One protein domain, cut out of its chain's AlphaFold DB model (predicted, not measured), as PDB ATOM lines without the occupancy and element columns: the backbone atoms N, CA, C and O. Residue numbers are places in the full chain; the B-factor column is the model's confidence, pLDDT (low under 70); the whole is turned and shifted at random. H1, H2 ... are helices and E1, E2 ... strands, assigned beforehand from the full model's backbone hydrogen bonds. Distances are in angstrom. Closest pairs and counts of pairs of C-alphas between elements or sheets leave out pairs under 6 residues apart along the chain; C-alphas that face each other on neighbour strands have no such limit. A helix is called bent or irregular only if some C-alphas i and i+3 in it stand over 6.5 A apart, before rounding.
ATOM      1  N   THR A 195     220.147 268.093 222.638       93.31
ATOM      2  CA  THR A 195     219.852 269.506 222.842       93.31
ATOM      3  C   THR A 195     218.352 269.695 223.004       93.31
ATOM      4  O   THR A 195     217.564 269.036 222.346       93.31
ATOM      5  N   LEU A 196     217.942 270.587 223.898       93.06
ATOM      6  CA  LEU A 196     216.541 270.965 224.061       93.06
ATOM      7  C   LEU A 196     216.454 272.466 223.826       93.06
ATOM      8  O   LEU A 196     217.069 273.235 224.576       93.06
ATOM      9  N   ASP A 197     215.728 272.850 222.780       91.88
ATOM     10  CA  ASP A 197     215.315 274.231 222.538       91.88
ATOM     11  C   ASP A 197     214.160 274.543 223.489       91.88
ATOM     12  O   ASP A 197     213.027 274.106 223.295       91.88
ATOM     13  N   TYR A 198     214.464 275.253 224.568       89.94
ATOM     14  CA  TYR A 198     213.517 275.474 225.647       89.94
ATOM     15  C   TYR A 198     212.286 276.258 225.175       89.94
ATOM     16  O   TYR A 198     211.203 276.011 225.683       89.94
ATOM     17  N   GLY A 199     212.417 277.140 224.177       88.06
ATOM     18  CA  GLY A 199     211.282 277.894 223.634       88.06
ATOM     19  C   GLY A 199     210.341 277.033 222.792       88.06
ATOM     20  O   GLY A 199     209.132 277.248 222.808       88.06
ATOM     21  N   GLU A 200     210.871 276.027 222.095       91.50
ATOM     22  CA  GLU A 200     210.033 275.068 221.371       91.50
ATOM     23  C   GLU A 200     209.418 274.043 222.328       91.50
ATOM     24  O   GLU A 200     208.225 273.760 222.232       91.50
ATOM     25  N   PHE A 201     210.198 273.479 223.258       92.88
ATOM     26  CA  PHE A 201     209.749 272.423 224.180       92.88
ATOM     27  C   PHE A 201     208.861 272.929 225.317       92.88
ATOM     28  O   PHE A 201     207.905 272.243 225.676       92.88
ATOM     29  N   TYR A 202     209.114 274.144 225.797       91.12
ATOM     30  CA  TYR A 202     208.397 274.813 226.880       91.12
ATOM     31  C   TYR A 202     208.035 276.250 226.453       91.12
ATOM     32  O   TYR A 202     208.582 277.213 226.994       91.12
ATOM     33  N   PRO A 203     207.156 276.417 225.441       88.88
ATOM     34  CA  PRO A 203     206.752 277.723 224.938       88.88
ATOM     35  C   PRO A 203     206.142 278.586 226.037       88.88
ATOM     36  O   PRO A 203     205.353 278.110 226.851       88.88
ATOM     37  N   ASN A 204     206.482 279.873 226.007       83.62
ATOM     38  CA  ASN A 204     205.859 280.866 226.870       83.62
ATOM     39  C   ASN A 204     204.434 281.133 226.382       83.62
ATOM     40  O   ASN A 204     204.249 281.673 225.291       83.62
ATOM     41  N   ASP A 205     203.452 280.796 227.209       84.56
ATOM     42  CA  ASP A 205     202.070 281.225 227.032       84.56
ATOM     43  C   ASP A 205     201.736 282.254 228.118       84.56
ATOM     44  O   ASP A 205     201.563 281.910 229.292       84.56
ATOM     45  N   TYR A 206     201.725 283.532 227.732       84.75
ATOM     46  CA  TYR A 206     201.456 284.635 228.657       84.75
ATOM     47  C   TYR A 206     200.007 284.645 229.144       84.75
ATOM     48  O   TYR A 206     199.766 285.091 230.267       84.75
ATOM     49  N   ASP A 207     199.069 284.124 228.349       84.75
ATOM     50  CA  ASP A 207     197.657 284.068 228.730       84.75
ATOM     51  C   ASP A 207     197.465 283.094 229.906       84.75
ATOM     52  O   ASP A 207     196.674 283.347 230.813       84.75
ATOM     53  N   GLN A 208     198.302 282.055 229.984       81.75
ATOM     54  CA  GLN A 208     198.308 281.069 231.069       81.75
ATOM     55  C   GLN A 208     199.148 281.472 232.295       81.75
ATOM     56  O   GLN A 208     199.353 280.666 233.206       81.75
ATOM     57  N   PHE A 209     199.655 282.709 232.377       81.50
ATOM     58  CA  PHE A 209     200.525 283.117 233.492       81.50
ATOM     59  C   PHE A 209     199.851 282.963 234.867       81.50
ATOM     60  O   PHE A 209     200.489 282.514 235.820       81.50
ATOM     61  N   PHE A 210     198.564 283.311 234.966       85.62
ATOM     62  CA  PHE A 210     197.780 283.175 236.200       85.62
ATOM     63  C   PHE A 210     196.978 281.871 236.278       85.62
ATOM     64  O   PHE A 210     196.611 281.459 237.376       85.62
ATOM     65  N   GLU A 211     196.707 281.235 235.137       80.50
ATOM     66  CA  GLU A 211     195.919 279.995 235.052       80.50
ATOM     67  C   GLU A 211     196.759 278.749 235.377       80.50
ATOM     68  O   GLU A 211     196.214 277.698 235.706       80.50
ATOM     69  N   GLY A 212     198.086 278.903 235.377       72.50
ATOM     70  CA  GLY A 212     199.041 277.823 235.570       72.50
ATOM     71  C   GLY A 212     199.578 277.338 234.229       72.50
ATOM     72  O   GLY A 212     198.862 277.269 233.239       72.50
ATOM     73  N   GLN A 213     200.869 277.019 234.198       75.75
ATOM     74  CA  GLN A 213     201.497 276.408 233.028       75.75
ATOM     75  C   GLN A 213     201.281 274.888 233.064       75.75
ATOM     76  O   GLN A 213     201.205 274.333 234.166       75.75
ATOM     77  N   PRO A 214     201.254 274.207 231.902       82.25
ATOM     78  CA  PRO A 214     201.230 272.749 231.840       82.25
ATOM     79  C   PRO A 214     202.310 272.130 232.733       82.25
ATOM     80  O   PRO A 214     203.449 272.608 232.761       82.25
ATOM     81  N   GLU A 215     201.963 271.065 233.457       87.50
ATOM     82  CA  GLU A 215     202.939 270.364 234.288       87.50
ATOM     83  C   GLU A 215     204.001 269.693 233.411       87.50
ATOM     84  O   GLU A 215     203.717 269.118 232.358       87.50
ATOM     85  N   ASN A 216     205.256 269.770 233.845       90.94
ATOM     86  CA  ASN A 216     206.358 269.131 233.140       90.94
ATOM     87  C   ASN A 216     206.434 267.657 233.531       90.94
ATOM     88  O   ASN A 216     206.429 267.329 234.718       90.94
ATOM     89  N   LYS A 217     206.576 266.782 232.535       93.81
ATOM     90  CA  LYS A 217     206.782 265.351 232.759       93.81
ATOM     91  C   LYS A 217     208.180 265.096 233.296       93.81
ATOM     92  O   LYS A 217     209.148 265.716 232.856       93.81
ATOM     93  N   VAL A 218     208.287 264.126 234.201       93.06
ATOM     94  CA  VAL A 218     209.583 263.669 234.701       93.06
ATOM     95  C   VAL A 218     210.347 262.976 233.572       93.06
ATOM     96  O   VAL A 218     209.790 262.161 232.838       93.06
ATOM     97  N   PHE A 219     211.630 263.300 233.416       92.62
ATOM     98  CA  PHE A 219     212.471 262.681 232.403       92.62
ATOM     99  C   PHE A 219     212.693 261.207 232.708       92.62
ATOM    100  O   PHE A 219     213.117 260.821 233.794       92.62
ATOM    101  N   HIS A 220     212.461 260.383 231.695       90.06
ATOM    102  CA  HIS A 220     212.955 259.020 231.698       90.06
ATOM    103  C   HIS A 220     214.462 259.057 231.441       90.06
ATOM    104  O   HIS A 220     214.948 259.856 230.637       90.06
ATOM    105  N   TRP A 221     215.203 258.185 232.112       91.44
ATOM    106  CA  TRP A 221     216.645 258.060 231.950       91.44
ATOM    107  C   TRP A 221     217.049 256.586 232.009       91.44
ATOM    108  O   TRP A 221     216.234 255.715 232.316       91.44
ATOM    109  N   SER A 222     218.299 256.300 231.662       89.12
ATOM    110  CA  SER A 222     218.847 254.950 231.679       89.12
ATOM    111  C   SER A 222     220.318 254.987 232.064       89.12
ATOM    112  O   SER A 222     221.047 255.881 231.638       89.12
ATOM    113  N   VAL A 223     220.745 253.986 232.835       89.94
ATOM    114  CA  VAL A 223     222.165 253.711 233.102       89.94
ATOM    115  C   VAL A 223     222.871 253.101 231.892       89.94
ATOM    116  O   VAL A 223     224.095 253.084 231.845       89.94
ATOM    117  N   LEU A 224     222.121 252.572 230.920       89.56
ATOM    118  CA  LEU A 224     222.680 251.855 229.779       89.56
ATOM    119  C   LEU A 224     223.421 252.803 228.840       89.56
ATOM    120  O   LEU A 224     222.909 253.847 228.442       89.56
ATOM    121  N   THR A 225     224.609 252.381 228.423       90.94
ATOM    122  CA  THR A 225     225.439 253.100 227.447       90.94
ATOM    123  C   THR A 225     225.082 252.729 226.012       90.94
ATOM    124  O   THR A 225     225.219 253.555 225.108       90.94
ATOM    125  N   SER A 226     224.572 251.511 225.811       91.69
ATOM    126  CA  SER A 226     224.182 250.982 224.508       91.69
ATOM    127  C   SER A 226     222.824 250.288 224.559       91.69
ATOM    128  O   SER A 226     222.535 249.540 225.496       91.69
ATOM    129  N   ALA A 227     221.995 250.514 223.541       91.44
ATOM    130  CA  ALA A 227     220.722 249.824 223.389       91.44
ATOM    131  C   ALA A 227     220.953 248.349 223.046       91.44
ATOM    132  O   ALA A 227     221.711 248.023 222.128       91.44
ATOM    133  N   ARG A 228     220.256 247.451 223.744       89.56
ATOM    134  CA  ARG A 228     220.176 246.034 223.385       89.56
ATOM    135  C   ARG A 228     218.720 245.672 223.089       89.56
ATOM    136  O   ARG A 228     217.787 246.416 223.400       89.56
ATOM    137  N   ARG A 229     218.512 244.548 222.403       89.31
ATOM    138  CA  ARG A 229     217.165 244.159 221.946       89.31
ATOM    139  C   ARG A 229     216.235 243.871 223.113       89.31
ATOM    140  O   ARG A 229     215.042 244.129 223.011       89.31
ATOM    141  N   GLU A 230     216.777 243.381 224.220       91.19
ATOM    142  CA  GLU A 230     216.032 243.033 225.423       91.19
ATOM    143  C   GLU A 230     215.236 244.233 225.950       91.19
ATOM    144  O   GLU A 230     214.067 244.075 226.304       91.19
ATOM    145  N   GLN A 231     215.812 245.442 225.923       90.81
ATOM    146  CA  GLN A 231     215.129 246.653 226.395       90.81
ATOM    147  C   GLN A 231     214.044 247.160 225.440       90.81
ATOM    148  O   GLN A 231     213.161 247.904 225.858       90.81
ATOM    149  N   LEU A 232     214.083 246.754 224.170       95.31
ATOM    150  CA  LEU A 232     213.090 247.155 223.177       95.31
ATOM    151  C   LEU A 232     211.854 246.258 223.203       95.31
ATOM    152  O   LEU A 232     210.785 246.722 222.823       95.31
ATOM    153  N   THR A 233     211.963 245.021 223.701       94.62
ATOM    154  CA  THR A 233     210.891 244.005 223.643       94.62
ATOM    155  C   THR A 233     209.538 244.449 224.211       94.62
ATOM    156  O   THR A 233     208.503 243.990 223.736       94.62
ATOM    157  N   ALA A 234     209.535 245.342 225.205       92.56
ATOM    158  CA  ALA A 234     208.326 245.878 225.840       92.56
ATOM    159  C   ALA A 234     207.777 247.158 225.172       92.56
ATOM    160  O   ALA A 234     206.769 247.717 225.617       92.56
ATOM    161  N   THR A 235     208.457 247.654 224.141       96.44
ATOM    162  CA  THR A 235     208.059 248.830 223.363       96.44
ATOM    163  C   THR A 235     207.255 248.415 222.132       96.44
ATOM    164  O   THR A 235     207.257 247.254 221.726       96.44
ATOM    165  N   PHE A 236     206.587 249.379 221.503       97.12
ATOM    166  CA  PHE A 236     205.885 249.156 220.242       97.12
ATOM    167  C   PHE A 236     206.822 248.773 219.075       97.12
ATOM    168  O   PHE A 236     206.398 248.096 218.139       97.12
ATOM    169  N   ASP A 237     208.108 249.133 219.147       97.00
ATOM    170  CA  ASP A 237     209.149 248.734 218.189       97.00
ATOM    171  C   ASP A 237     210.032 247.622 218.778       97.00
ATOM    172  O   ASP A 237     211.226 247.798 219.018       97.00
ATOM    173  N   ALA A 238     209.413 246.468 219.049       96.25
ATOM    174  CA  ALA A 238     209.985 245.388 219.859       96.25
ATOM    175  C   ALA A 238     211.356 244.855 219.394       96.25
ATOM    176  O   ALA A 238     212.117 244.322 220.202       96.25
ATOM    177  N   ASP A 239     211.675 244.973 218.101       95.00
ATOM    178  CA  ASP A 239     212.958 244.562 217.523       95.00
ATOM    179  C   ASP A 239     213.824 245.737 217.030       95.00
ATOM    180  O   ASP A 239     214.899 245.512 216.460       95.00
ATOM    181  N   GLY A 240     213.375 246.976 217.260       97.06
ATOM    182  CA  GLY A 240     214.038 248.213 216.854       97.06
ATOM    183  C   GLY A 240     214.043 248.472 215.347       97.06
ATOM    184  O   GLY A 240     214.654 249.447 214.901       97.06
ATOM    185  N   LYS A 241     213.443 247.603 214.522       97.69
ATOM    186  CA  LYS A 241     213.591 247.699 213.064       97.69
ATOM    187  C   LYS A 241     212.906 248.926 212.492       97.69
ATOM    188  O   LYS A 241     213.423 249.472 211.518       97.69
ATOM    189  N   ARG A 242     211.773 249.362 213.057       98.25
ATOM    190  CA  ARG A 242     211.084 250.564 212.561       98.25
ATOM    191  C   ARG A 242     211.948 251.794 212.796       98.25
ATOM    192  O   ARG A 242     212.145 252.585 211.881       98.25
ATOM    193  N   THR A 243     212.537 251.896 213.981       98.50
ATOM    194  CA  THR A 243     213.431 252.985 214.376       98.50
ATOM    195  C   THR A 243     214.729 252.985 213.567       98.50
ATOM    196  O   THR A 243     215.167 254.036 213.099       98.50
ATOM    197  N   VAL A 244     215.322 251.808 213.327       98.44
ATOM    198  CA  VAL A 244     216.487 251.664 212.435       98.44
ATOM    199  C   VAL A 244     216.142 252.119 211.016       98.44
ATOM    200  O   VAL A 244     216.896 252.887 210.428       98.44
ATOM    201  N   ALA A 245     215.001 251.684 210.471       98.56
ATOM    202  CA  ALA A 245     214.567 252.061 209.128       98.56
ATOM    203  C   ALA A 245     214.259 253.562 209.012       98.56
ATOM    204  O   ALA A 245     214.599 254.179 208.002       98.56
ATOM    205  N   PHE A 246     213.656 254.158 210.046       98.75
ATOM    206  CA  PHE A 246     213.437 255.601 210.139       98.75
ATOM    207  C   PHE A 246     214.762 256.361 210.029       98.75
ATOM    208  O   PHE A 246     214.922 257.205 209.145       98.75
ATOM    209  N   LEU A 247     215.735 256.032 210.887       98.50
ATOM    210  CA  LEU A 247     216.994 256.768 210.918       98.50
ATOM    211  C   LEU A 247     217.844 256.510 209.671       98.50
ATOM    212  O   LEU A 247     218.502 257.432 209.203       98.50
ATOM    213  N   ASP A 248     217.817 255.297 209.110       98.44
ATOM    214  CA  ASP A 248     218.493 255.003 207.843       98.44
ATOM    215  C   ASP A 248     217.944 255.881 206.714       98.44
ATOM    216  O   ASP A 248     218.723 256.539 206.029       98.44
ATOM    217  N   ARG A 249     216.614 255.994 206.575       98.19
ATOM    218  CA  ARG A 249     215.984 256.861 205.563       98.19
ATOM    219  C   ARG A 249     216.352 258.334 205.740       98.19
ATOM    220  O   ARG A 249     216.733 258.978 204.763       98.19
ATOM    221  N   VAL A 250     216.325 258.846 206.973       98.19
ATOM    222  CA  VAL A 250     216.821 260.200 207.279       98.19
ATOM    223  C   VAL A 250     218.296 260.336 206.891       98.19
ATOM    224  O   VAL A 250     218.683 261.298 206.232       98.19
ATOM    225  N   ASN A 251     219.134 259.361 207.245       97.38
ATOM    226  CA  ASN A 251     220.566 259.426 206.982       97.38
ATOM    227  C   ASN A 251     220.910 259.298 205.490       97.38
ATOM    228  O   ASN A 251     221.899 259.880 205.058       97.38
ATOM    229  N   GLN A 252     220.096 258.614 204.675       95.94
ATOM    230  CA  GLN A 252     220.280 258.614 203.216       95.94
ATOM    231  C   GLN A 252     220.139 260.022 202.621       95.94
ATOM    232  O   GLN A 252     220.846 260.338 201.667       95.94
ATOM    233  N   VAL A 253     219.285 260.880 203.196       95.75
ATOM    234  CA  VAL A 253     219.174 262.298 202.801       95.75
ATOM    235  C   VAL A 253     220.411 263.096 203.228       95.75
ATOM    236  O   VAL A 253     220.863 263.975 202.499       95.75
ATOM    237  N   LEU A 254     220.985 262.773 204.390       95.50
ATOM    238  CA  LEU A 254     222.155 263.458 204.955       95.50
ATOM    239  C   LEU A 254     223.495 262.931 204.417       95.50
ATOM    240  O   LEU A 254     224.548 263.513 204.694       95.50
ATOM    241  N   LYS A 255     223.487 261.835 203.662       93.25
ATOM    242  CA  LYS A 255     224.690 261.154 203.184       93.25
ATOM    243  C   LYS A 255     225.536 262.064 202.300       93.25
ATOM    244  O   LYS A 255     225.007 262.747 201.427       93.25
ATOM    245  N   ARG A 256     226.862 262.037 202.481       89.19
ATOM    246  CA  ARG A 256     227.823 262.925 201.784       89.19
ATOM    247  C   ARG A 256     227.638 264.417 202.076       89.19
ATOM    248  O   ARG A 256     228.272 265.242 201.423       89.19
ATOM    249  N   THR A 257     226.818 264.771 203.059       92.88
ATOM    250  CA  THR A 257     226.789 266.121 203.622       92.88
ATOM    251  C   THR A 257     227.621 266.145 204.906       92.88
ATOM    252  O   THR A 257     227.854 265.097 205.516       92.88
ATOM    253  N   PRO A 258     228.018 267.326 205.405       91.56
ATOM    254  CA  PRO A 258     228.623 267.434 206.729       91.56
ATOM    255  C   PRO A 258     227.713 266.927 207.860       91.56
ATOM    256  O   PRO A 258     228.175 266.773 208.987       91.56
ATOM    257  N   PHE A 259     226.417 266.720 207.617       94.50
ATOM    258  CA  PHE A 259     225.421 266.372 208.631       94.50
ATOM    259  C   PHE A 259     225.157 264.864 208.738       94.50
ATOM    260  O   PHE A 259     224.292 264.466 209.514       94.50
ATOM    261  N   GLU A 260     225.905 264.036 208.004       95.19
ATOM    262  CA  GLU A 260     225.792 262.575 208.049       95.19
ATOM    263  C   GLU A 260     225.871 262.032 209.491       95.19
ATOM    264  O   GLU A 260     226.635 262.506 210.346       95.19
ATOM    265  N   LEU A 261     225.021 261.050 209.785       95.25
ATOM    266  CA  LEU A 261     224.885 260.427 211.095       95.25
ATOM    267  C   LEU A 261     225.710 259.139 211.163       95.25
ATOM    268  O   LEU A 261     225.725 258.333 210.233       95.25
ATOM    269  N   ALA A 262     226.353 258.930 212.308       93.00
ATOM    270  CA  ALA A 262     227.064 257.700 212.642       93.00
ATOM    271  C   ALA A 262     226.241 256.823 213.604       93.00
ATOM    272  O   ALA A 262     225.217 257.254 214.139       93.00
ATOM    273  N   TYR A 263     226.736 255.615 213.895       92.81
ATOM    274  CA  TYR A 263     226.079 254.642 214.782       92.81
ATOM    275  C   TYR A 263     225.717 255.178 216.174       92.81
ATOM    276  O   TYR A 263     224.752 254.699 216.763       92.81
ATOM    277  N   ARG A 264     226.420 256.201 216.686       93.12
ATOM    278  CA  ARG A 264     226.066 256.848 217.960       93.12
ATOM    279  C   ARG A 264     224.638 257.396 217.947       93.12
ATOM    280  O   ARG A 264     223.901 257.154 218.894       93.12
ATOM    281  N   ALA A 265     224.235 258.074 216.871       96.00
ATOM    282  CA  ALA A 265     222.886 258.626 216.766       96.00
ATOM    283  C   ALA A 265     221.827 257.513 216.770       96.00
ATOM    284  O   ALA A 265     220.784 257.654 217.399       96.00
ATOM    285  N   LEU A 266     222.115 256.377 216.122       97.06
ATOM    286  CA  LEU A 266     221.225 255.217 216.159       97.06
ATOM    287  C   LEU A 266     221.108 254.634 217.567       97.06
ATOM    288  O   LEU A 266     220.002 254.362 218.025       97.06
ATOM    289  N   ASN A 267     222.238 254.461 218.251       96.12
ATOM    290  CA  ASN A 267     222.264 253.958 219.617       96.12
ATOM    291  C   ASN A 267     221.437 254.840 220.564       96.12
ATOM    292  O   ASN A 267     220.587 254.338 221.292       96.12
ATOM    293  N   GLU A 268     221.645 256.156 220.510       96.19
ATOM    294  CA  GLU A 268     220.898 257.125 221.316       96.19
ATOM    295  C   GLU A 268     219.401 257.098 221.005       96.19
ATOM    296  O   GLU A 268     218.596 257.112 221.931       96.19
ATOM    297  N   LEU A 269     219.007 257.007 219.729       97.94
ATOM    298  CA  LEU A 269     217.596 256.926 219.359       97.94
ATOM    299  C   LEU A 269     216.939 255.635 219.877       97.94
ATOM    300  O   LEU A 269     215.822 255.676 220.386       97.94
ATOM    301  N   LEU A 270     217.626 254.493 219.793       97.75
ATOM    302  CA  LEU A 270     217.114 253.226 220.327       97.75
ATOM    303  C   LEU A 270     217.015 253.252 221.858       97.75
ATOM    304  O   LEU A 270     216.021 252.781 222.409       97.75
ATOM    305  N   LEU A 271     217.997 253.842 222.548       95.88
ATOM    306  CA  LEU A 271     217.904 254.096 223.988       95.88
ATOM    307  C   LEU A 271     216.718 255.008 224.305       95.88
ATOM    308  O   LEU A 271     216.008 254.772 225.278       95.88
ATOM    309  N   TYR A 272     216.454 256.005 223.462       95.94
ATOM    310  CA  TYR A 272     215.341 256.919 223.662       95.94
ATOM    311  C   TYR A 272     213.983 256.212 223.542       95.94
ATOM    312  O   TYR A 272     213.111 256.401 224.391       95.94
ATOM    313  N   VAL A 273     213.834 255.318 222.556       97.62
ATOM    314  CA  VAL A 273     212.666 254.430 222.417       97.62
ATOM    315  C   VAL A 273     212.528 253.502 223.626       97.62
ATOM    316  O   VAL A 273     211.429 253.366 224.165       97.62
ATOM    317  N   ALA A 274     213.626 252.903 224.095       96.00
ATOM    318  CA  ALA A 274     213.622 252.042 225.278       96.00
ATOM    319  C   ALA A 274     213.198 252.796 226.553       96.00
ATOM    320  O   ALA A 274     212.434 252.260 227.354       96.00
ATOM    321  N   CYS A 275     213.653 254.041 226.727       93.94
ATOM    322  CA  CYS A 275     213.307 254.888 227.868       93.94
ATOM    323  C   CYS A 275     211.844 255.342 227.847       93.94
ATOM    324  O   CYS A 275     211.184 255.302 228.880       93.94
ATOM    325  N   LEU A 276     211.341 255.785 226.692       95.06
ATOM    326  CA  LEU A 276     209.991 256.349 226.578       95.06
ATOM    327  C   LEU A 276     208.896 255.296 226.381       95.06
ATOM    328  O   LEU A 276     207.719 255.602 226.552       95.06
ATOM    329  N   GLN A 277     209.272 254.068 226.018       95.69
ATOM    330  CA  GLN A 277     208.376 252.928 225.833       95.69
ATOM    331  C   GLN A 277     207.084 253.257 225.058       95.69
ATOM    332  O   GLN A 277     205.986 253.033 225.589       95.69
ATOM    333  N   PRO A 278     207.177 253.753 223.807       97.06
ATOM    334  CA  PRO A 278     205.998 254.083 223.010       97.06
ATOM    335  C   PRO A 278     205.067 252.870 222.895       97.06
ATOM    336  O   PRO A 278     205.537 251.730 222.817       97.06
ATOM    337  N   LYS A 279     203.751 253.115 222.915       96.25
ATOM    338  CA  LYS A 279     202.710 252.067 222.945       96.25
ATOM    339  C   LYS A 279     201.955 251.898 221.626       96.25
ATOM    340  O   LYS A 279     201.288 250.884 221.444       96.25
ATOM    341  N   ASP A 280     202.095 252.852 220.717       97.19
ATOM    342  CA  ASP A 280     201.458 252.881 219.404       97.19
ATOM    343  C   ASP A 280     202.334 253.631 218.381       97.19
ATOM    344  O   ASP A 280     203.369 254.211 218.731       97.19
ATOM    345  N   ASP A 281     201.917 253.603 217.110       97.06
ATOM    346  CA  ASP A 281     202.624 254.264 216.005       97.06
ATOM    347  C   ASP A 281     202.695 255.789 216.186       97.06
ATOM    348  O   ASP A 281     203.738 256.388 215.919       97.06
ATOM    349  N   GLN A 282     201.638 256.418 216.709       97.25
ATOM    350  CA  GLN A 282     201.599 257.868 216.921       97.25
ATOM    351  C   GLN A 282     202.635 258.313 217.964       97.25
ATOM    352  O   GLN A 282     203.353 259.296 217.764       97.25
ATOM    353  N   THR A 283     202.752 257.577 219.070       97.62
ATOM    354  CA  THR A 283     203.728 257.843 220.131       97.62
ATOM    355  C   THR A 283     205.143 257.522 219.657       97.62
ATOM    356  O   THR A 283     206.065 258.275 219.958       97.62
ATOM    357  N   LEU A 284     205.339 256.455 218.875       98.62
ATOM    358  CA  LEU A 284     206.645 256.140 218.288       98.62
ATOM    359  C   LEU A 284     207.112 257.241 217.318       98.62
ATOM    360  O   LEU A 284     208.252 257.692 217.404       98.62
ATOM    361  N   GLN A 285     206.220 257.748 216.462       98.62
ATOM    362  CA  GLN A 285     206.510 258.893 215.592       98.62
ATOM    363  C   GLN A 285     206.779 260.174 216.393       98.62
ATOM    364  O   GLN A 285     207.633 260.964 215.998       98.62
ATOM    365  N   ALA A 286     206.119 260.374 217.540       98.44
ATOM    366  CA  ALA A 286     206.430 261.480 218.448       98.44
ATOM    367  C   ALA A 286     207.863 261.388 219.014       98.44
ATOM    368  O   ALA A 286     208.535 262.416 219.115       98.44
ATOM    369  N   VAL A 287     208.357 260.177 219.323       98.50
ATOM    370  CA  VAL A 287     209.761 259.953 219.735       98.50
ATOM    371  C   VAL A 287     210.717 260.326 218.604       98.50
ATOM    372  O   VAL A 287     211.710 261.014 218.833       98.50
ATOM    373  N   TRP A 288     210.420 259.901 217.374       98.75
ATOM    374  CA  TRP A 288     211.233 260.233 216.203       98.75
ATOM    375  C   TRP A 288     211.252 261.739 215.912       98.75
ATOM    376  O   TRP A 288     212.317 262.294 215.650       98.75
ATOM    377  N   ASP A 289     210.105 262.411 216.016       98.69
ATOM    378  CA  ASP A 289     209.974 263.866 215.877       98.69
ATOM    379  C   ASP A 289     210.826 264.620 216.911       98.69
ATOM    380  O   ASP A 289     211.612 265.503 216.555       98.69
ATOM    381  N   ASP A 290     210.747 264.231 218.188       98.19
ATOM    382  CA  ASP A 290     211.587 264.821 219.236       98.19
ATOM    383  C   ASP A 290     213.072 264.505 219.025       98.19
ATOM    384  O   ASP A 290     213.923 265.368 219.244       98.19
ATOM    385  N   PHE A 291     213.426 263.318 218.533       98.25
ATOM    386  CA  PHE A 291     214.817 263.004 218.205       98.25
ATOM    387  C   PHE A 291     215.359 263.870 217.057       98.25
ATOM    388  O   PHE A 291     216.499 264.342 217.119       98.25
ATOM    389  N   MET A 292     214.538 264.159 216.041       98.31
ATOM    390  CA  MET A 292     214.907 265.112 214.991       98.31
ATOM    391  C   MET A 292     215.206 266.489 215.583       98.31
ATOM    392  O   MET A 292     216.242 267.073 215.266       98.31
ATOM    393  N   MET A 293     214.348 266.978 216.481       97.62
ATOM    394  CA  MET A 293     214.519 268.273 217.146       97.62
ATOM    395  C   MET A 293     215.723 268.321 218.085       97.62
ATOM    396  O   MET A 293     216.382 269.349 218.180       97.62
ATOM    397  N   THR A 294     216.020 267.231 218.790       96.25
ATOM    398  CA  THR A 294     217.040 267.235 219.846       96.25
ATOM    399  C   THR A 294     218.436 266.849 219.367       96.25
ATOM    400  O   THR A 294     219.423 267.313 219.953       96.25
ATOM    401  N   LYS A 295     218.541 266.038 218.302       96.31
ATOM    402  CA  LYS A 295     219.813 265.490 217.807       96.31
ATOM    403  C   LYS A 295     220.168 265.901 216.382       96.31
ATOM    404  O   LYS A 295     221.331 266.207 216.119       96.31
ATOM    405  N   VAL A 296     219.211 265.865 215.453       96.81
ATOM    406  CA  VAL A 296     219.511 265.972 214.013       96.81
ATOM    407  C   VAL A 296     219.479 267.419 213.530       96.81
ATOM    408  O   VAL A 296     220.503 267.936 213.090       96.81
ATOM    409  N   LEU A 297     218.334 268.094 213.644       96.69
ATOM    410  CA  LEU A 297     218.158 269.468 213.170       96.69
ATOM    411  C   LEU A 297     219.123 270.479 213.820       96.69
ATOM    412  O   LEU A 297     219.642 271.306 213.077       96.69
ATOM    413  N   PRO A 298     219.474 270.391 215.122       93.81
ATOM    414  CA  PRO A 298     220.466 271.270 215.756       93.81
ATOM    415  C   PRO A 298     221.841 271.296 215.087       93.81
ATOM    416  O   PRO A 298     222.610 272.233 215.301       93.81
ATOM    417  N   ARG A 299     222.169 270.261 214.304       92.62
ATOM    418  CA  ARG A 299     223.429 270.154 213.563       92.62
ATOM    419  C   ARG A 299     223.368 270.819 212.191       92.62
ATOM    420  O   ARG A 299     224.425 270.973 211.588       92.62
ATOM    421  N   ILE A 300     222.173 271.130 211.685       94.44
ATOM    422  CA  ILE A 300     221.951 271.668 210.343       94.44
ATOM    423  C   ILE A 300     221.978 273.197 210.402       94.44
ATOM    424  O   ILE A 300     221.139 273.844 211.029       94.44
ATOM    425  N   ASP A 301     222.965 273.759 209.719       93.19
ATOM    426  CA  ASP A 301     223.198 275.190 209.570       93.19
ATOM    427  C   ASP A 301     223.920 275.441 208.239       93.19
ATOM    428  O   ASP A 301     224.716 274.602 207.804       93.19
ATOM    429  N   GLY A 302     223.696 276.577 207.593       94.38
ATOM    430  CA  GLY A 302     224.386 276.903 206.353       94.38
ATOM    431  C   GLY A 302     223.637 277.853 205.436       94.38
ATOM    432  O   GLY A 302     222.474 278.184 205.655       94.38
ATOM    433  N   ASP A 303     224.346 278.260 204.393       95.81
ATOM    434  CA  ASP A 303     223.812 278.915 203.205       95.81
ATOM    435  C   ASP A 303     223.297 277.880 202.186       95.81
ATOM    436  O   ASP A 303     223.301 276.667 202.431       95.81
ATOM    437  N   GLU A 304     222.836 278.360 201.030       93.69
ATOM    438  CA  GLU A 304     222.340 277.500 199.951       93.69
ATOM    439  C   GLU A 304     223.395 276.503 199.459       93.69
ATOM    440  O   GLU A 304     223.052 275.359 199.168       93.69
ATOM    441  N   ASP A 305     224.671 276.899 199.420       92.69
ATOM    442  CA  ASP A 305     225.764 276.051 198.948       92.69
ATOM    443  C   ASP A 305     226.028 274.885 199.907       92.69
ATOM    444  O   ASP A 305     226.111 273.730 199.478       92.69
ATOM    445  N   LYS A 306     226.111 275.152 201.217       94.19
ATOM    446  CA  LYS A 306     226.310 274.108 202.237       94.19
ATOM    447  C   LYS A 306     225.107 273.170 202.353       94.19
ATOM    448  O   LYS A 306     225.278 272.003 202.713       94.19
ATOM    449  N   LEU A 307     223.905 273.667 202.061       95.88
ATOM    450  CA  LEU A 307     222.658 272.897 202.080       95.88
ATOM    451  C   LEU A 307     222.298 272.295 200.715       95.88
ATOM    452  O   LEU A 307     221.232 271.698 200.575       95.88
ATOM    453  N   ARG A 308     223.173 272.401 199.715       92.69
ATOM    454  CA  ARG A 308     222.960 271.803 198.400       92.69
ATOM    455  C   ARG A 308     223.277 270.312 198.423       92.69
ATOM    456  O   ARG A 308     224.391 269.905 198.747       92.69
ATOM    457  N   VAL A 309     222.320 269.488 198.004       89.62
ATOM    458  CA  VAL A 309     222.495 268.038 197.843       89.62
ATOM    459  C   VAL A 309     222.306 267.674 196.375       89.62
ATOM    460  O   VAL A 309     221.386 268.158 195.721       89.62
ATOM    461  N   VAL A 310     223.180 266.815 195.851       84.19
ATOM    462  CA  VAL A 310     223.088 266.303 194.477       84.19
ATOM    463  C   VAL A 310     222.543 264.881 194.518       84.19
ATOM    464  O   VAL A 310     223.181 263.989 195.084       84.19
ATOM    465  N   ILE A 311     221.370 264.668 193.924       72.38
ATOM    466  CA  ILE A 311     220.717 263.358 193.843       72.38
ATOM    467  C   ILE A 311     220.467 263.049 192.367       72.38
ATOM    468  O   ILE A 311     219.597 263.639 191.735       72.38
ATOM    469  N   GLY A 312     221.234 262.106 191.814       77.06
ATOM    470  CA  GLY A 312     221.248 261.888 190.367       77.06
ATOM    471  C   GLY A 312     221.851 263.101 189.657       77.06
ATOM    472  O   GLY A 312     222.968 263.493 189.990       77.06
ATOM    473  N   ASP A 313     221.095 263.682 188.725       76.19
ATOM    474  CA  ASP A 313     221.503 264.862 187.947       76.19
ATOM    475  C   ASP A 313     220.925 266.184 188.496       76.19
ATOM    476  O   ASP A 313     221.341 267.260 188.061       76.19
ATOM    477  N   ASP A 314     220.014 266.127 189.476       82.62
ATOM    478  CA  ASP A 314     219.353 267.305 190.039       82.62
ATOM    479  C   ASP A 314     220.019 267.761 191.344       82.62
ATOM    480  O   ASP A 314     220.316 266.972 192.250       82.62
ATOM    481  N   ALA A 315     220.226 269.073 191.454       85.69
ATOM    482  CA  ALA A 315     220.631 269.704 192.699       85.69
ATOM    483  C   ALA A 315     219.399 270.228 193.437       85.69
ATOM    484  O   ALA A 315     218.676 271.074 192.917       85.69
ATOM    485  N   VAL A 316     219.197 269.744 194.658       91.44
ATOM    486  CA  VAL A 316     218.059 270.095 195.510       91.44
ATOM    487  C   VAL A 316     218.538 270.646 196.846       91.44
ATOM    488  O   VAL A 316     219.659 270.377 197.286       91.44
ATOM    489  N   ASN A 317     217.681 271.419 197.505       93.94
ATOM    490  CA  ASN A 317     217.946 271.884 198.856       93.94
ATOM    491  C   ASN A 317     217.748 270.739 199.865       93.94
ATOM    492  O   ASN A 317     216.763 269.995 199.810       93.94
ATOM    493  N   LEU A 318     218.679 270.608 200.810       96.38
ATOM    494  CA  LEU A 318     218.645 269.596 201.863       96.38
ATOM    495  C   LEU A 318     217.368 269.679 202.702       96.38
ATOM    496  O   LEU A 318     216.790 268.645 203.038       96.38
ATOM    497  N   LEU A 319     216.923 270.891 203.045       97.25
ATOM    498  CA  LEU A 319     215.738 271.090 203.874       97.25
ATOM    499  C   LEU A 319     214.475 270.648 203.141       97.25
ATOM    500  O   LEU A 319     213.599 270.054 203.768       97.25
ATOM    501  N   ASP A 320     214.376 270.892 201.830       96.00
ATOM    502  CA  ASP A 320     213.262 270.400 201.008       96.00
ATOM    503  C   ASP A 320     213.204 268.884 201.025       96.00
ATOM    504  O   ASP A 320     212.186 268.299 201.397       96.00
ATOM    505  N   LYS A 321     214.339 268.248 200.730       95.69
ATOM    506  CA  LYS A 321     214.406 266.795 200.687       95.69
ATOM    507  C   LYS A 321     214.102 266.160 202.043       95.69
ATOM    508  O   LYS A 321     213.394 265.157 202.100       95.69
ATOM    509  N   LEU A 322     214.615 266.743 203.125       97.38
ATOM    510  CA  LEU A 322     214.344 266.272 204.480       97.38
ATOM    511  C   LEU A 322     212.870 266.468 204.865       97.38
ATOM    512  O   LEU A 322     212.293 265.585 205.492       97.38
ATOM    513  N   THR A 323     212.245 267.576 204.454       98.12
ATOM    514  CA  THR A 323     210.804 267.820 204.655       98.12
ATOM    515  C   THR A 323     209.969 266.731 203.979       98.12
ATOM    516  O   THR A 323     209.101 266.137 204.618       98.12
ATOM    517  N   ASP A 324     210.251 266.431 202.708       97.00
ATOM    518  CA  ASP A 324     209.524 265.409 201.948       97.00
ATOM    519  C   ASP A 324     209.704 264.010 202.543       97.00
ATOM    520  O   ASP A 324     208.746 263.240 202.657       97.00
ATOM    521  N   GLU A 325     210.931 263.682 202.953       97.81
ATOM    522  CA  GLU A 325     211.243 262.387 203.548       97.81
ATOM    523  C   GLU A 325     210.524 262.210 204.892       97.81
ATOM    524  O   GLU A 325     209.879 261.183 205.118       97.81
ATOM    525  N   LEU A 326     210.568 263.229 205.761       98.44
ATOM    526  CA  LEU A 326     209.895 263.189 207.059       98.44
ATOM    527  C   LEU A 326     208.373 263.138 206.928       98.44
ATOM    528  O   LEU A 326     207.739 262.413 207.691       98.44
ATOM    529  N   LYS A 327     207.783 263.807 205.932       98.25
ATOM    530  CA  LYS A 327     206.346 263.695 205.645       98.25
ATOM    531  C   LYS A 327     205.915 262.247 205.395       98.25
ATOM    532  O   LYS A 327     204.849 261.837 205.843       98.25
ATOM    533  N   GLY A 328     206.743 261.464 204.702       97.75
ATOM    534  CA  GLY A 328     206.494 260.037 204.479       97.75
ATOM    535  C   GLY A 328     206.854 259.134 205.666       97.75
ATOM    536  O   GLY A 328     206.393 257.995 205.716       97.75
ATOM    537  N   LEU A 329     207.699 259.601 206.588       98.12
ATOM    538  CA  LEU A 329     208.128 258.863 207.782       98.12
ATOM    539  C   LEU A 329     207.236 259.105 209.006       98.12
ATOM    540  O   LEU A 329     207.187 258.253 209.889       98.12
ATOM    541  N   LEU A 330     206.545 260.245 209.055       98.44
ATOM    542  CA  LEU A 330     205.723 260.697 210.179       98.44
ATOM    543  C   LEU A 330     204.240 260.898 209.785       98.44
ATOM    544  O   LEU A 330     203.656 261.927 210.139       98.44
ATOM    545  N   PRO A 331     203.613 259.975 209.026       97.88
ATOM    546  CA  PRO A 331     202.314 260.219 208.396       97.88
ATOM    547  C   PRO A 331     201.180 260.506 209.391       97.88
ATOM    548  O   PRO A 331     200.271 261.264 209.057       97.88
ATOM    549  N   ASP A 332     201.237 259.956 210.607       97.19
ATOM    550  CA  ASP A 332     200.150 260.086 211.589       97.19
ATOM    551  C   ASP A 332     200.183 261.433 212.319       97.19
ATOM    552  O   ASP A 332     199.175 261.872 212.876       97.19
ATOM    553  N   ILE A 333     201.340 262.101 212.322       97.81
ATOM    554  CA  ILE A 333     201.564 263.327 213.098       97.81
ATOM    555  C   ILE A 333     201.891 264.546 212.230       97.81
ATOM    556  O   ILE A 333     201.784 265.669 212.719       97.81
ATOM    557  N   TRP A 334     202.269 264.359 210.958       98.06
ATOM    558  CA  TRP A 334     202.802 265.429 210.105       98.06
ATOM    559  C   TRP A 334     201.830 266.596 209.898       98.06
ATOM    560  O   TRP A 334     202.192 267.757 210.092       98.06
ATOM    561  N   ASP A 335     200.590 266.286 209.514       96.56
ATOM    562  CA  ASP A 335     199.485 267.246 209.349       96.56
ATOM    563  C   ASP A 335     198.507 267.228 210.538       96.56
ATOM    564  O   ASP A 335     197.514 267.956 210.552       96.56
ATOM    565  N   GLY A 336     198.781 266.382 211.532       94.38
ATOM    566  CA  GLY A 336     197.908 266.113 212.662       94.38
ATOM    567  C   GLY A 336     198.402 266.716 213.973       94.38
ATOM    568  O   GLY A 336     199.032 267.773 214.031       94.38
ATOM    569  N   GLN A 337     198.070 266.023 215.054       95.69
ATOM    570  CA  GLN A 337     198.580 266.290 216.391       95.69
ATOM    571  C   GLN A 337     199.300 265.042 216.894       95.69
ATOM    572  O   GLN A 337     198.988 263.922 216.491       95.69
ATOM    573  N   ARG A 338     200.241 265.242 217.808       96.25
ATOM    574  CA  ARG A 338     200.973 264.191 218.513       96.25
ATOM    575  C   ARG A 338     200.925 264.428 220.021       96.25
ATOM    576  O   ARG A 338     200.746 265.573 220.445       96.25
ATOM    577  N   PRO A 339     201.118 263.389 220.847       96.00
ATOM    578  CA  PRO A 339     201.336 263.586 222.274       96.00
ATOM    579  C   PRO A 339     202.610 264.411 222.529       96.00
ATOM    580  O   PRO A 339     203.632 264.232 221.853       96.00
ATOM    581  N   ASP A 340     202.561 265.301 223.525       95.94
ATOM    582  CA  ASP A 340     203.762 265.947 224.061       95.94
ATOM    583  C   ASP A 340     204.437 264.986 225.048       95.94
ATOM    584  O   ASP A 340     203.837 264.549 226.035       95.94
ATOM    585  N   LEU A 341     205.682 264.616 224.755       95.12
ATOM    586  CA  LEU A 341     206.443 263.654 225.553       95.12
ATOM    587  C   LEU A 341     207.102 264.312 226.777       95.12
ATOM    588  O   LEU A 341     207.584 263.610 227.660       95.12
ATOM    589  N   PHE A 342     207.077 265.648 226.857       93.56
ATOM    590  CA  PHE A 342     207.783 266.436 227.869       93.56
ATOM    591  C   PHE A 342     206.863 267.215 228.815       93.56
ATOM    592  O   PHE A 342     207.317 267.690 229.860       93.56
ATOM    593  N   ARG A 343     205.580 267.361 228.471       93.44
ATOM    594  CA  ARG A 343     204.584 268.104 229.255       93.44
ATOM    595  C   ARG A 343     203.246 267.379 229.278       93.44
ATOM    596  O   ARG A 343     202.908 266.661 228.335       93.44
ATOM    597  N   GLU A 344     202.489 267.585 230.345       91.06
ATOM    598  CA  GLU A 344     201.097 267.164 230.453       91.06
ATOM    599  C   GLU A 344     200.202 268.206 229.785       91.06
ATOM    600  O   GLU A 344     199.924 269.267 230.339       91.06
ATOM    601  N   VAL A 345     199.782 267.917 228.556       87.75
ATOM    602  CA  VAL A 345     198.907 268.780 227.759       87.75
ATOM    603  C   VAL A 345     197.626 268.027 227.421       87.75
ATOM    604  O   VAL A 345     197.669 266.902 226.928       87.75
ATOM    605  N   GLU A 346     196.471 268.646 227.682       78.75
ATOM    606  CA  GLU A 346     195.166 268.029 227.398       78.75
ATOM    607  C   GLU A 346     194.922 267.850 225.895       78.75
ATOM    608  O   GLU A 346     194.278 266.899 225.454       78.75
ATOM    609  N   LYS A 347     195.441 268.786 225.095       84.12
ATOM    610  CA  LYS A 347     195.406 268.741 223.634       84.12
ATOM    611  C   LYS A 347     196.783 268.339 223.130       84.12
ATOM    612  O   LYS A 347     197.791 268.772 223.682       84.12
ATOM    613  N   GLY A 348     196.819 267.536 222.067       90.69
ATOM    614  CA  GLY A 348     198.069 267.236 221.375       90.69
ATOM    615  C   GLY A 348     198.765 268.506 220.869       90.69
ATOM    616  O   GLY A 348     198.198 269.598 220.891       90.69
ATOM    617  N   ILE A 349     200.009 268.346 220.426       95.31
ATOM    618  CA  ILE A 349     200.822 269.413 219.836       95.31
ATOM    619  C   ILE A 349     201.079 269.119 218.350       95.31
ATOM    620  O   ILE A 349     201.047 267.951 217.948       95.31
ATOM    621  N   PRO A 350     201.354 270.132 217.512       96.56
ATOM    622  CA  PRO A 350     201.794 269.899 216.138       96.56
ATOM    623  C   PRO A 350     203.167 269.205 216.087       96.56
ATOM    624  O   PRO A 350     203.953 269.280 217.034       96.56
ATOM    625  N   CYS A 351     203.478 268.571 214.953       97.75
ATOM    626  CA  CYS A 351     204.806 268.024 214.671       97.75
ATOM    627  C   CYS A 351     205.877 269.128 214.744       97.75
ATOM    628  O   CYS A 351     205.838 270.116 214.001       97.75
ATOM    629  N   ARG A 352     206.835 268.967 215.662       97.31
ATOM    630  CA  ARG A 352     207.842 269.989 215.975       97.31
ATOM    631  C   ARG A 352     208.856 270.129 214.843       97.31
ATOM    632  O   ARG A 352     209.159 271.252 214.437       97.31
ATOM    633  N   SER A 353     209.339 269.010 214.301       97.94
ATOM    634  CA  SER A 353     210.325 268.991 213.213       97.94
ATOM    635  C   SER A 353     209.787 269.637 211.942       97.94
ATOM    636  O   SER A 353     210.506 270.415 211.319       97.94
ATOM    637  N   ARG A 354     208.509 269.419 211.606       98.12
ATOM    638  CA  ARG A 354     207.842 270.121 210.503       98.12
ATOM    639  C   ARG A 354     207.882 271.636 210.701       98.12
ATOM    640  O   ARG A 354     208.410 272.342 209.847       98.12
ATOM    641  N   LYS A 355     207.357 272.126 211.831       97.25
ATOM    642  CA  LYS A 355     207.324 273.565 212.149       97.25
ATOM    643  C   LYS A 355     208.730 274.174 212.090       97.25
ATOM    644  O   LYS A 355     208.918 275.263 211.549       97.25
ATOM    645  N   LYS A 356     209.733 273.468 212.625       97.56
ATOM    646  CA  LYS A 356     211.124 273.935 212.633       97.56
ATOM    647  C   LYS A 356     211.736 273.965 211.233       97.56
ATOM    648  O   LYS A 356     212.419 274.930 210.912       97.56
ATOM    649  N   LEU A 357     211.468 272.967 210.391       97.88
ATOM    650  CA  LEU A 357     211.926 272.949 208.999       97.88
ATOM    651  C   LEU A 357     211.303 274.078 208.174       97.88
ATOM    652  O   LEU A 357     212.024 274.746 207.439       97.88
ATOM    653  N   GLU A 358     210.001 274.331 208.327       97.44
ATOM    654  CA  GLU A 358     209.320 275.469 207.690       97.44
ATOM    655  C   GLU A 358     209.983 276.798 208.091       97.44
ATOM    656  O   GLU A 358     210.294 277.625 207.234       97.44
ATOM    657  N   TRP A 359     210.289 276.973 209.380       96.75
ATOM    658  CA  TRP A 359     210.992 278.157 209.872       96.75
ATOM    659  C   TRP A 359     212.432 278.268 209.335       96.75
ATOM    660  O   TRP A 359     212.837 279.338 208.880       96.75
ATOM    661  N   MET A 360     213.199 277.171 209.326       97.44
ATOM    662  CA  MET A 360     214.570 277.157 208.798       97.44
ATOM    663  C   MET A 360     214.608 277.479 207.300       97.44
ATOM    664  O   MET A 360     215.511 278.190 206.858       97.44
ATOM    665  N   LYS A 361     213.632 276.995 206.524       96.88
ATOM    666  CA  LYS A 361     213.479 277.307 205.097       96.88
ATOM    667  C   LYS A 361     213.182 278.780 204.863       96.88
ATOM    668  O   LYS A 361     213.910 279.426 204.118       96.88
ATOM    669  N   ALA A 362     212.182 279.320 205.559       96.75
ATOM    670  CA  ALA A 362     211.828 280.733 205.451       96.75
ATOM    671  C   ALA A 362     213.026 281.640 205.775       96.75
ATOM    672  O   ALA A 362     213.249 282.640 205.097       96.75
ATOM    673  N   ARG A 363     213.840 281.260 206.770       95.75
ATOM    674  CA  ARG A 363     215.071 281.979 207.125       95.75
ATOM    675  C   ARG A 363     216.147 281.887 206.042       95.75
ATOM    676  O   ARG A 363     216.814 282.881 205.776       95.75
ATOM    677  N   LEU A 364     216.319 280.721 205.415       96.12
ATOM    678  CA  LEU A 364     217.262 280.560 204.306       96.12
ATOM    679  C   LEU A 364     216.872 281.461 203.128       96.12
ATOM    680  O   LEU A 364     217.725 282.164 202.600       96.12
ATOM    681  N   GLU A 365     215.585 281.492 202.778       94.62
ATOM    682  CA  GLU A 365     215.055 282.345 201.710       94.62
ATOM    683  C   GLU A 365     215.206 283.838 202.031       94.62
ATOM    684  O   GLU A 365     215.583 284.628 201.167       94.62
ATOM    685  N   SER A 366     214.925 284.245 203.273       95.12
ATOM    686  CA  SER A 366     214.953 285.659 203.650       95.12
ATOM    687  C   SER A 366     216.364 286.188 203.905       95.12
ATOM    688  O   SER A 366     216.637 287.352 203.611       95.12
ATOM    689  N   HIS A 367     217.247 285.383 204.503       93.31
ATOM    690  CA  HIS A 367     218.552 285.823 205.015       93.31
ATOM    691  C   HIS A 367     219.744 285.161 204.312       93.31
ATOM    692  O   HIS A 367     220.881 285.415 204.705       93.31
ATOM    693  N   THR A 368     219.526 284.312 203.300       93.69
ATOM    694  CA  THR A 368     220.561 283.531 202.577       93.69
ATOM    695  C   THR A 368     221.372 282.565 203.449       93.69
ATOM    696  O   THR A 368     222.314 281.929 202.985       93.69
ATOM    697  N   PHE A 369     220.990 282.424 204.719       94.88
ATOM    698  CA  PHE A 369     221.615 281.555 205.703       94.88
ATOM    699  C   PHE A 369     220.565 281.096 206.711       94.88
ATOM    700  O   PHE A 369     219.697 281.868 207.124       94.88
ATOM    701  N   THR A 370     220.672 279.853 207.162       95.69
ATOM    702  CA  THR A 370     219.796 279.295 208.188       95.69
ATOM    703  C   THR A 370     220.572 278.506 209.228       95.69
ATOM    704  O   THR A 370     221.653 277.979 208.977       95.69
ATOM    705  N   SER A 371     220.005 278.422 210.419       92.25
ATOM    706  CA  SER A 371     220.506 277.667 211.562       92.25
ATOM    707  C   SER A 371     219.306 277.172 212.344       92.25
ATOM    708  O   SER A 371     218.281 277.841 212.354       92.25
ATOM    709  N   TYR A 372     219.410 276.030 213.021       91.19
ATOM    710  CA  TYR A 372     218.347 275.557 213.918       91.19
ATOM    711  C   TYR A 372     218.037 276.543 215.055       91.19
ATOM    712  O   TYR A 372     216.887 276.693 215.483       91.19
TER     713      TYR A 372
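AT A GLANCE: This is residues 195 to 372 of the 374 residues of an uncharacterized protein of Endozoicomonas elysicola (UniProt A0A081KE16). Five helices, H3 to H7, form an up-and-down bundle in which H5, kinked, runs through the middle, with H3, H4, H6 and H7 around it. Two small pairs of strands lie at the end of the bundle where H5 and H7 finish and H6 starts, E1 beside E4 and the hairpin of E2 and E3; the short H2 packs on H4, and a long link between H1 and H2 sticks out as a loop at residues 206 to 212. The printed part has 178 residues with seven named helices and four named strands, in the order H1 H2 H3 H4 H5 E1 E2 E3 H6 H7 E4, and the class is mostly helix. The two sheets, E1 - E4 and E2 - E3, are antiparallel. The whole is compact, with a radius of gyration of the C-alphas of 16.9 A and spans of 47 by 45 by 27 A.

IN THESE COORDINATES: H1, residues 198 to 201, begins at C-alpha 198 at (213.517, 275.474, 225.647). After a long link comes H2, residues 229 to 232. H3, residues 241 to 254, is 19.7 A long from first to last C-alpha, and H4, residues 263 to 276, is 20.0 A long. H5, residues 281 to 299, is the longest helix by residues, 26.3 A from C-alpha 281 at (202.624, 254.264, 216.005) to C-alpha 299. It has a kink of 36 degrees near residue 293 and is irregular, with C-alphas 294 and 297 standing 7.1 A apart. The strands E1, residues 301 to 303, E2, residues 308 to 311, and E3, residues 314 to 317, follow. H6, residues 318 to 329, is 16.2 A long; H7, residues 352 to 367, is 22.0 A long. E4, residues 369 to 371, ends at C-alpha 371 at (220.506, 277.667, 211.562).

HOW THE PARTS SIT: In the bundle of H3, H4, H5, H6 and H7, each helix runs against the one before it in the chain. H4 is the hub, touching H2, H3 and H5. H4 and H5 form a helical hairpin at a steep tilt of 41 degrees, closest at the C-alphas of Leu 269 and Phe 291, 6.8 A. H3 and H4 form another, also at 41 degrees, closest at Leu 247 and Leu 266, C-alphas 6.9 A apart. H3 touches H6 at a shallow tilt of 18 degrees, opposite ways, the closest C-alphas being those of Val 253 and Leu 322, 6.5 A. H6 and H7 form a third helical hairpin at 18 degrees, closest at the C-alphas of Leu 319 and Leu 357, 6.7 A. H5 touches H7 with residues 289 to 297 alone, closest at the C-alphas of Asp 289 and Ser 353, 5.8 A. H2 touches H4, with the C-alphas of Leu 232 and Ala 274 5.3 A apart. H1 is close to H7 but not clearly touching, its closest C-alphas being those of Glu 200 and Arg 352, 7.7 A. H3 and H7 are apart. E1 and E4 are antiparallel, with N 302 and O 370 2.8 A apart, within hydrogen-bond range. In the hairpin of E2 and E3, N 309 and O 316 are 2.9 A apart. Every O i to N i+4 pair is within hydrogen-bond range in H4, H6 and H7, against 9 of 10 in H3 and 12 of 15 in H5, while H1 and H2 are too short for such a pair.

THE WHOLE: The two C-alphas farthest apart are those of Phe 210 and Asp 313, 56.8 A. The printed part has no cut. The long links are H1 to H2, 27 residues, in which residues 206 to 212 stand free, and H6 to H7, 22 residues. The mean pLDDT of the printed part is 93.6, and no printed residue is under 70.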